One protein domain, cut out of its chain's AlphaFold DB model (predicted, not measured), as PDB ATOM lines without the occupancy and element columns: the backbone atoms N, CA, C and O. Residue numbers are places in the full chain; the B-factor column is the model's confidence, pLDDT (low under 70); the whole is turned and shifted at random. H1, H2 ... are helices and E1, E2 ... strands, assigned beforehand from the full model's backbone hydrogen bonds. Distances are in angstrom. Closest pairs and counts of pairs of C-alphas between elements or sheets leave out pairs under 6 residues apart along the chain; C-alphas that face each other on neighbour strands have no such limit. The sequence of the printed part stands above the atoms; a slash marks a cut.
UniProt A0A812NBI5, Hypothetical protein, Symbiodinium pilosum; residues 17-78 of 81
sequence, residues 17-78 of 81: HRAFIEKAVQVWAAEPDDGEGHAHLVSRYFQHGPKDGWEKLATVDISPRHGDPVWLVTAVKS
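AT A GLANCE: This is residues 17 to 78 of the 81 residues of the protein "Hypothetical protein" of Symbiodinium pilosum (UniProt A0A812NBI5). A long two-stranded hairpin, E1 and E2, has the helix H2 packed along one face, and the short helix H1 sits beyond H2, away from the strands. The printed part has 62 residues, in the order H1, H2, E1, E2, with an antiparallel sheet and a mixed class. It is flat, spanning 37 by 28 by 15 A, and only just loose, close to compact, with a radius of gyration of the C-alphas of 12.8 A.

IN THESE COORDINATES: H1 is residues 26 to 29, 4.9 A long, from C-alpha 26 at (222.505, 194.689, 166.619). H2 is residues 35 to 48, 20.1 A. E1 is residues 54 to 61, 20.2 A. E2 is residues 71 to 77, 19.6 A, ending at C-alpha 77 (207.305, 174.023, 175.171).

HOW THE PARTS SIT: H1 and H2 are close but not clearly touching; their closest C-alphas, of Trp 28 and His 38, are 6.5 A apart. H1 is apart from E1 and E2. The closest C-alphas of H2 and E1, Phe 46 and Trp 54, are 6.4 A apart; those of H2 and E2, Ala 39 and Val 73, also 6.4 A. The hairpin E1 and E2 is antiparallel at 167 degrees, with N 58 and O 74 within hydrogen-bond range at 2.9 A. In H2 every O i to N i+4 pair is within range; H1 is too short for one.

THE WHOLE: The C-alphas farthest apart, of Lys 51 and His 66, are 39.9 A apart. The printed part has no cut and no long link, and no printed residue is under 70 in pLDDT.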
ATOM      1  N   HIS A  17     228.542 187.413 178.945       87.31
ATOM      2  CA  HIS A  17     228.879 188.611 178.160       87.31
ATOM      3  C   HIS A  17     229.839 188.308 176.988       87.31
ATOM      4  O   HIS A  17     230.031 189.132 176.095       87.31
ATOM      5  N   ARG A  18     230.478 187.125 176.953       87.25
ATOM      6  CA  ARG A  18     231.402 186.754 175.874       87.25
ATOM      7  C   ARG A  18     230.629 186.181 174.691       87.25
ATOM      8  O   ARG A  18     230.282 185.002 174.667       87.25
ATOM      9  N   ALA A  19     230.430 187.007 173.672       85.44
ATOM     10  CA  ALA A  19     229.893 186.605 172.378       85.44
ATOM     11  C   ALA A  19     230.833 187.031 171.240       85.44
ATOM     12  O   ALA A  19     231.595 187.986 171.368       85.44
ATOM     13  N   PHE A  20     230.753 186.345 170.097       89.12
ATOM     14  CA  PHE A  20     231.322 186.855 168.847       89.12
ATOM     15  C   PHE A  20     230.437 188.004 168.363       89.12
ATOM     16  O   PHE A  20     229.409 187.761 167.726       89.12
ATOM     17  N   ILE A  21     230.783 189.234 168.738       87.31
ATOM     18  CA  ILE A  21     229.893 190.393 168.614       87.31
ATOM     19  C   ILE A  21     229.528 190.704 167.157       87.31
ATOM     20  O   ILE A  21     228.413 191.124 166.868       87.31
ATOM     21  N   GLU A  22     230.410 190.366 166.220       90.12
ATOM     22  CA  GLU A  22     230.215 190.493 164.774       90.12
ATOM     23  C   GLU A  22     229.138 189.540 164.230       90.12
ATOM     24  O   GLU A  22     228.680 189.691 163.098       90.12
ATOM     25  N   LYS A  23     228.736 188.541 165.024       89.81
ATOM     26  CA  LYS A  23     227.658 187.591 164.718       89.81
ATOM     27  C   LYS A  23     226.397 187.841 165.545       89.81
ATOM     28  O   LYS A  23     225.404 187.140 165.350       89.81
ATOM     29  N   ALA A  24     226.434 188.788 166.480       91.06
ATOM     30  CA  ALA A  24     225.296 189.110 167.321       91.06
ATOM     31  C   ALA A  24     224.291 189.992 166.562       91.06
ATOM     32  O   ALA A  24     224.637 190.745 165.653       91.06
ATOM     33  N   VAL A  25     223.017 189.909 166.949       92.62
ATOM     34  CA  VAL A  25     222.015 190.877 166.486       92.62
ATOM     35  C   VAL A  25     222.366 192.268 167.018       92.62
ATOM     36  O   VAL A  25     222.867 192.391 168.133       92.62
ATOM     37  N   GLN A  26     222.079 193.327 166.256       94.19
ATOM     38  CA  GLN A  26     222.505 194.689 166.619       94.19
ATOM     39  C   GLN A  26     222.040 195.124 168.015       94.19
ATOM     40  O   GLN A  26     222.801 195.753 168.738       94.19
ATOM     41  N   VAL A  27     220.824 194.743 168.418       93.12
ATOM     42  CA  VAL A  27     220.285 195.050 169.754       93.12
ATOM     43  C   VAL A  27     221.085 194.399 170.889       93.12
ATOM     44  O   VAL A  27     221.183 194.971 171.962       93.12
ATOM     45  N   TRP A  28     221.702 193.238 170.650       93.44
ATOM     46  CA  TRP A  28     222.625 192.622 171.604       93.44
ATOM     47  C   TRP A  28     223.955 193.377 171.628       93.44
ATOM     48  O   TRP A  28     224.496 193.668 172.689       93.44
ATOM     49  N   ALA A  29     224.480 193.700 170.443       91.81
ATOM     50  CA  ALA A  29     225.779 194.344 170.289       91.81
ATOM     51  C   ALA A  29     225.832 195.793 170.797       91.81
ATOM     52  O   ALA A  29     226.922 196.296 171.048       91.81
ATOM     53  N   ALA A  30     224.679 196.449 170.939       91.62
ATOM     54  CA  ALA A  30     224.583 197.807 171.461       91.62
ATOM     55  C   ALA A  30     225.028 197.915 172.930       91.62
ATOM     56  O   ALA A  30     225.638 198.913 173.291       91.62
ATOM     57  N   GLU A  31     224.763 196.888 173.742       89.81
ATOM     58  CA  GLU A  31     225.063 196.862 175.180       89.81
ATOM     59  C   GLU A  31     225.646 195.483 175.559       89.81
ATOM     60  O   GLU A  31     224.937 194.644 176.109       89.81
ATOM     61  N   PRO A  32     226.912 195.173 175.215       86.12
ATOM     62  CA  PRO A  32     227.471 193.815 175.300       86.12
ATOM     63  C   PRO A  32     227.632 193.262 176.726       86.12
ATOM     64  O   PRO A  32     227.741 192.045 176.885       86.12
ATOM     65  N   ASP A  33     227.615 194.124 177.742       90.31
ATOM     66  CA  ASP A  33     227.781 193.749 179.152       90.31
ATOM     67  C   ASP A  33     226.459 193.774 179.950       90.31
ATOM     68  O   ASP A  33     226.443 193.434 181.135       90.31
ATOM     69  N   ASP A  34     225.333 194.133 179.317       94.25
ATOM     70  CA  ASP A  34     224.009 194.171 179.951       94.25
ATOM     71  C   ASP A  34     223.361 192.776 179.995       94.25
ATOM     72  O   ASP A  34     222.493 192.424 179.195       94.25
ATOM     73  N   GLY A  35     223.796 191.956 180.955       93.38
ATOM     74  CA  GLY A  35     223.296 190.590 181.120       93.38
ATOM     75  C   GLY A  35     221.790 190.502 181.400       93.38
ATOM     76  O   GLY A  35     221.119 189.612 180.867       93.38
ATOM     77  N   GLU A  36     221.233 191.433 182.181       95.25
ATOM     78  CA  GLU A  36     219.797 191.462 182.481       95.25
ATOM     79  C   GLU A  36     218.990 191.838 181.233       95.25
ATOM     80  O   GLU A  36     218.022 191.151 180.882       95.25
ATOM     81  N   GLY A  37     219.420 192.876 180.509       95.88
ATOM     82  CA  GLY A  37     218.813 193.281 179.246       95.88
ATOM     83  C   GLY A  37     218.918 192.200 178.173       95.88
ATOM     84  O   GLY A  37     217.945 191.936 177.460       95.88
ATOM     85  N   HIS A  38     220.041 191.484 178.101       95.94
ATOM     86  CA  HIS A  38     220.195 190.319 177.225       95.94
ATOM     87  C   HIS A  38     219.247 189.189 177.608       95.94
ATOM     88  O   HIS A  38     218.614 188.595 176.733       95.94
ATOM     89  N   ALA A  39     219.072 188.908 178.899       97.38
ATOM     90  CA  ALA A  39     218.124 187.894 179.340       97.38
ATOM     91  C   ALA A  39     216.674 188.297 179.032       97.38
ATOM     92  O   ALA A  39     215.861 187.458 178.619       97.38
ATOM     93  N   HIS A  40     216.353 189.588 179.153       96.50
ATOM     94  CA  HIS A  40     215.075 190.135 178.715       96.50
ATOM     95  C   HIS A  40     214.887 189.978 177.200       96.50
ATOM     96  O   HIS A  40     213.844 189.503 176.749       96.50
ATOM     97  N   LEU A  41     215.909 190.289 176.401       96.06
ATOM     98  CA  LEU A  41     215.901 190.122 174.949       96.06
ATOM     99  C   LEU A  41     215.675 188.657 174.541       96.06
ATOM    100  O   LEU A  41     214.806 188.376 173.714       96.06
ATOM    101  N   VAL A  42     216.389 187.702 175.144       96.56
ATOM    102  CA  VAL A  42     216.177 186.265 174.888       96.56
ATOM    103  C   VAL A  42     214.752 185.850 175.269       96.56
ATOM    104  O   VAL A  42     214.088 185.138 174.513       96.56
ATOM    105  N   SER A  43     214.238 186.353 176.393       97.12
ATOM    106  CA  SER A  43     212.857 186.123 176.832       97.12
ATOM    107  C   SER A  43     211.825 186.609 175.805       97.12
ATOM    108  O   SER A  43     210.837 185.914 175.550       97.12
ATOM    109  N   ARG A  44     212.067 187.745 175.131       96.25
ATOM    110  CA  ARG A  44     211.198 188.246 174.047       96.25
ATOM    111  C   ARG A  44     211.111 187.280 172.865       96.25
ATOM    112  O   ARG A  44     210.028 187.117 172.306       96.25
ATOM    113  N   TYR A  45     212.196 186.590 172.511       95.62
ATOM    114  CA  TYR A  45     212.152 185.573 171.453       95.62
ATOM    115  C   TYR A  45     211.255 184.382 171.818       95.62
ATOM    116  O   TYR A  45     210.584 183.834 170.940       95.62
ATOM    117  N   PHE A  46     211.195 183.995 173.097       96.31
ATOM    118  CA  PHE A  46     210.238 182.990 173.564       96.31
ATOM    119  C   PHE A  46     208.798 183.515 173.502       96.31
ATOM    120  O   PHE A  46     207.925 182.821 172.988       96.31
ATOM    121  N   GLN A  47     208.551 184.746 173.951       94.50
ATOM    122  CA  GLN A  47     207.207 185.341 173.981       94.50
ATOM    123  C   GLN A  47     206.599 185.564 172.589       94.50
ATOM    124  O   GLN A  47     205.390 185.421 172.422       94.50
ATOM    125  N   HIS A  48     207.418 185.925 171.598       93.62
ATOM    126  CA  HIS A  48     206.942 186.351 170.275       93.62
ATOM    127  C   HIS A  48     207.279 185.379 169.134       93.62
ATOM    128  O   HIS A  48     206.927 185.650 167.989       93.62
ATOM    129  N   GLY A  49     207.978 184.275 169.409       88.81
ATOM    130  CA  GLY A  49     208.461 183.349 168.381       88.81
ATOM    131  C   GLY A  49     207.370 182.443 167.778       88.81
ATOM    132  O   GLY A  49     206.841 182.746 166.710       88.81
ATOM    133  N   PRO A  50     207.089 181.261 168.361       87.00
ATOM    134  CA  PRO A  50     206.156 180.289 167.784       87.00
ATOM    135  C   PRO A  50     204.697 180.503 168.211       87.00
ATOM    136  O   PRO A  50     204.422 180.848 169.356       87.00
ATOM    137  N   LYS A  51     203.756 180.180 167.308       80.75
ATOM    138  CA  LYS A  51     202.301 180.261 167.544       80.75
ATOM    139  C   LYS A  51     201.815 179.348 168.677       80.75
ATOM    140  O   LYS A  51     200.978 179.770 169.464       80.75
ATOM    141  N   ASP A  52     202.353 178.130 168.766       84.62
ATOM    142  CA  ASP A  52     201.986 177.165 169.821       84.62
ATOM    143  C   ASP A  52     202.611 177.528 171.184       84.62
ATOM    144  O   ASP A  52     202.237 176.981 172.219       84.62
ATOM    145  N   GLY A  53     203.520 178.509 171.187       91.50
ATOM    146  CA  GLY A  53     203.978 179.205 172.377       91.50
ATOM    147  C   GLY A  53     204.951 178.440 173.270       91.50
ATOM    148  O   GLY A  53     205.447 177.351 172.968       91.50
ATOM    149  N   TRP A  54     205.237 179.088 174.391       96.00
ATOM    150  CA  TRP A  54     206.040 178.570 175.487       96.00
ATOM    151  C   TRP A  54     205.378 178.949 176.807       96.00
ATOM    152  O   TRP A  54     204.752 180.004 176.917       96.00
ATOM    153  N   GLU A  55     205.568 178.118 177.818       95.44
ATOM    154  CA  GLU A  55     205.067 178.319 179.172       95.44
ATOM    155  C   GLU A  55     206.221 178.307 180.184       95.44
ATOM    156  O   GLU A  55     207.338 177.881 179.878       95.44
ATOM    157  N   LYS A  56     205.952 178.771 181.411       96.44
ATOM    158  CA  LYS A  56     206.915 178.754 182.532       96.44
ATOM    159  C   LYS A  56     208.256 179.420 182.183       96.44
ATOM    160  O   LYS A  56     209.318 178.910 182.534       96.44
ATOM    161  N   LEU A  57     208.192 180.540 181.461       97.25
ATOM    162  CA  LEU A  57     209.365 181.340 181.121       97.25
ATOM    163  C   LEU A  57     210.006 181.886 182.400       97.25
ATOM    164  O   LEU A  57     209.318 182.479 183.231       97.25
ATOM    165  N   ALA A  58     211.312 181.700 182.535       97.94
ATOM    166  CA  ALA A  58     212.084 182.206 183.658       97.94
ATOM    167  C   ALA A  58     213.479 182.636 183.210       97.94
ATOM    168  O   ALA A  58     214.063 182.046 182.299       97.94
ATOM    169  N   THR A  59     214.003 183.633 183.912       98.25
ATOM    170  CA  THR A  59     215.383 184.097 183.812       98.25
ATOM    171  C   THR A  59     216.067 183.837 185.144       98.25
ATOM    172  O   THR A  59     215.483 184.109 186.193       98.25
ATOM    173  N   VAL A  60     217.292 183.320 185.109       97.19
ATOM    174  CA  VAL A  60     218.091 183.052 186.304       97.19
ATOM    175  C   VAL A  60     219.511 183.555 186.080       97.19
ATOM    176  O   VAL A  60     220.157 183.162 185.110       97.19
ATOM    177  N   ASP A  61     219.995 184.389 186.993       97.00
ATOM    178  CA  ASP A  61     221.414 184.705 187.106       97.00
ATOM    179  C   ASP A  61     222.102 183.592 187.911       97.00
ATOM    180  O   ASP A  61     221.774 183.350 189.075       97.00
ATOM    181  N   ILE A  62     223.019 182.872 187.264       97.12
ATOM    182  CA  ILE A  62     223.845 181.830 187.884       97.12
ATOM    183  C   ILE A  62     225.324 182.235 187.903       97.12
ATOM    184  O   ILE A  62     226.209 181.375 187.932       97.12
ATOM    185  N   SER A  63     225.597 183.541 187.857       96.50
ATOM    186  CA  SER A  63     226.948 184.085 187.828       96.50
ATOM    187  C   SER A  63     227.758 183.618 189.040       96.50
ATOM    188  O   SER A  63     227.299 183.705 190.185       96.50
ATOM    189  N   PRO A  64     228.982 183.111 188.824       95.62
ATOM    190  CA  PRO A  64     229.849 182.717 189.917       95.62
ATOM    191  C   PRO A  64     230.338 183.953 190.677       95.62
ATOM    192  O   PRO A  64     230.468 185.043 190.127       95.62
ATOM    193  N   ARG A  65     230.727 183.766 191.943       95.69
ATOM    194  CA  ARG A  65     231.379 184.828 192.733       95.69
ATOM    195  C   ARG A  65     232.679 185.331 192.083       95.69
ATOM    196  O   ARG A  65     233.068 186.476 192.291       95.69
ATOM    197  N   HIS A  66     233.356 184.459 191.335       95.50
ATOM    198  CA  HIS A  66     234.577 184.756 190.593       95.50
ATOM    199  C   HIS A  66     234.487 184.135 189.197       95.50
ATOM    200  O   HIS A  66     234.268 182.930 189.082       95.50
ATOM    201  N   GLY A  67     234.686 184.941 188.155       92.31
ATOM    202  CA  GLY A  67     234.601 184.517 186.756       92.31
ATOM    203  C   GLY A  67     233.637 185.383 185.951       92.31
ATOM    204  O   GLY A  67     233.170 186.413 186.436       92.31
ATOM    205  N   ASP A  68     233.361 184.963 184.720       94.06
ATOM    206  CA  ASP A  68     232.403 185.659 183.864       94.06
ATOM    207  C   ASP A  68     230.961 185.403 184.337       94.06
ATOM    208  O   ASP A  68     230.655 184.285 184.766       94.06
ATOM    209  N   PRO A  69     230.062 186.395 184.227       95.44
ATOM    210  CA  PRO A  69     228.651 186.226 184.523       95.44
ATOM    211  C   PRO A  69     228.009 185.201 183.593       95.44
ATOM    212  O   PRO A  69     228.371 185.105 182.419       95.44
ATOM    213  N   VAL A  70     227.028 184.460 184.098       96.81
ATOM    214  CA  VAL A  70     226.285 183.471 183.314       96.81
ATOM    215  C   VAL A  70     224.802 183.591 183.620       96.81
ATOM    216  O   VAL A  70     224.378 183.510 184.770       96.81
ATOM    217  N   TRP A  71     224.013 183.718 182.561       97.75
ATOM    218  CA  TRP A  71     222.566 183.848 182.616       97.75
ATOM    219  C   TRP A  71     221.907 182.652 181.945       97.75
ATOM    220  O   TRP A  71     222.374 182.158 180.914       97.75
ATOM    221  N   LEU A  72     220.796 182.202 182.523       98.25
ATOM    222  CA  LEU A  72     219.911 181.203 181.946       98.25
ATOM    223  C   LEU A  72     218.566 181.838 181.613       98.25
ATOM    224  O   LEU A  72     217.953 182.476 182.465       98.25
ATOM    225  N   VAL A  73     218.063 181.573 180.412       98.44
ATOM    226  CA  VAL A  73     216.649 181.762 180.080       98.44
ATOM    227  C   VAL A  73     216.050 180.405 179.764       98.44
ATOM    228  O   VAL A  73     216.515 179.690 178.873       98.44
ATOM    229  N   THR A  74     215.025 180.035 180.522       98.31
ATOM    230  CA  THR A  74     214.372 178.733 180.422       98.31
ATOM    231  C   THR A  74     212.916 178.888 180.047       98.31
ATOM    232  O   THR A  74     212.249 179.781 180.559       98.31
ATOM    233  N   ALA A  75     212.403 177.985 179.220       97.62
ATOM    234  CA  ALA A  75     210.980 177.911 178.925       97.62
ATOM    235  C   ALA A  75     210.575 176.471 178.616       97.62
ATOM    236  O   ALA A  75     211.356 175.699 178.058       97.62
ATOM    237  N   VAL A  76     209.344 176.102 178.944       97.38
ATOM    238  CA  VAL A  76     208.781 174.794 178.614       97.38
ATOM    239  C   VAL A  76     207.945 174.938 177.348       97.38
ATOM    240  O   VAL A  76     207.153 175.867 177.217       97.38
ATOM    241  N   LYS A  77     208.144 174.051 176.371       96.44
ATOM    242  CA  LYS A  77     207.305 174.023 175.171       96.44
ATOM    243  C   LYS A  77     205.882 173.663 175.586       96.44
ATOM    244  O   LYS A  77     205.693 172.594 176.169       96.44
ATOM    245  N   SER A  78     204.915 174.509 175.244       94.81
ATOM    246  CA  SER A  78     203.512 174.266 175.565       94.81
ATOM    247  C   SER A  78     203.073 172.894 175.060       94.81
ATOM    248  O   SER A  78     203.457 172.447 173.971       94.81
TER     249      SER A  78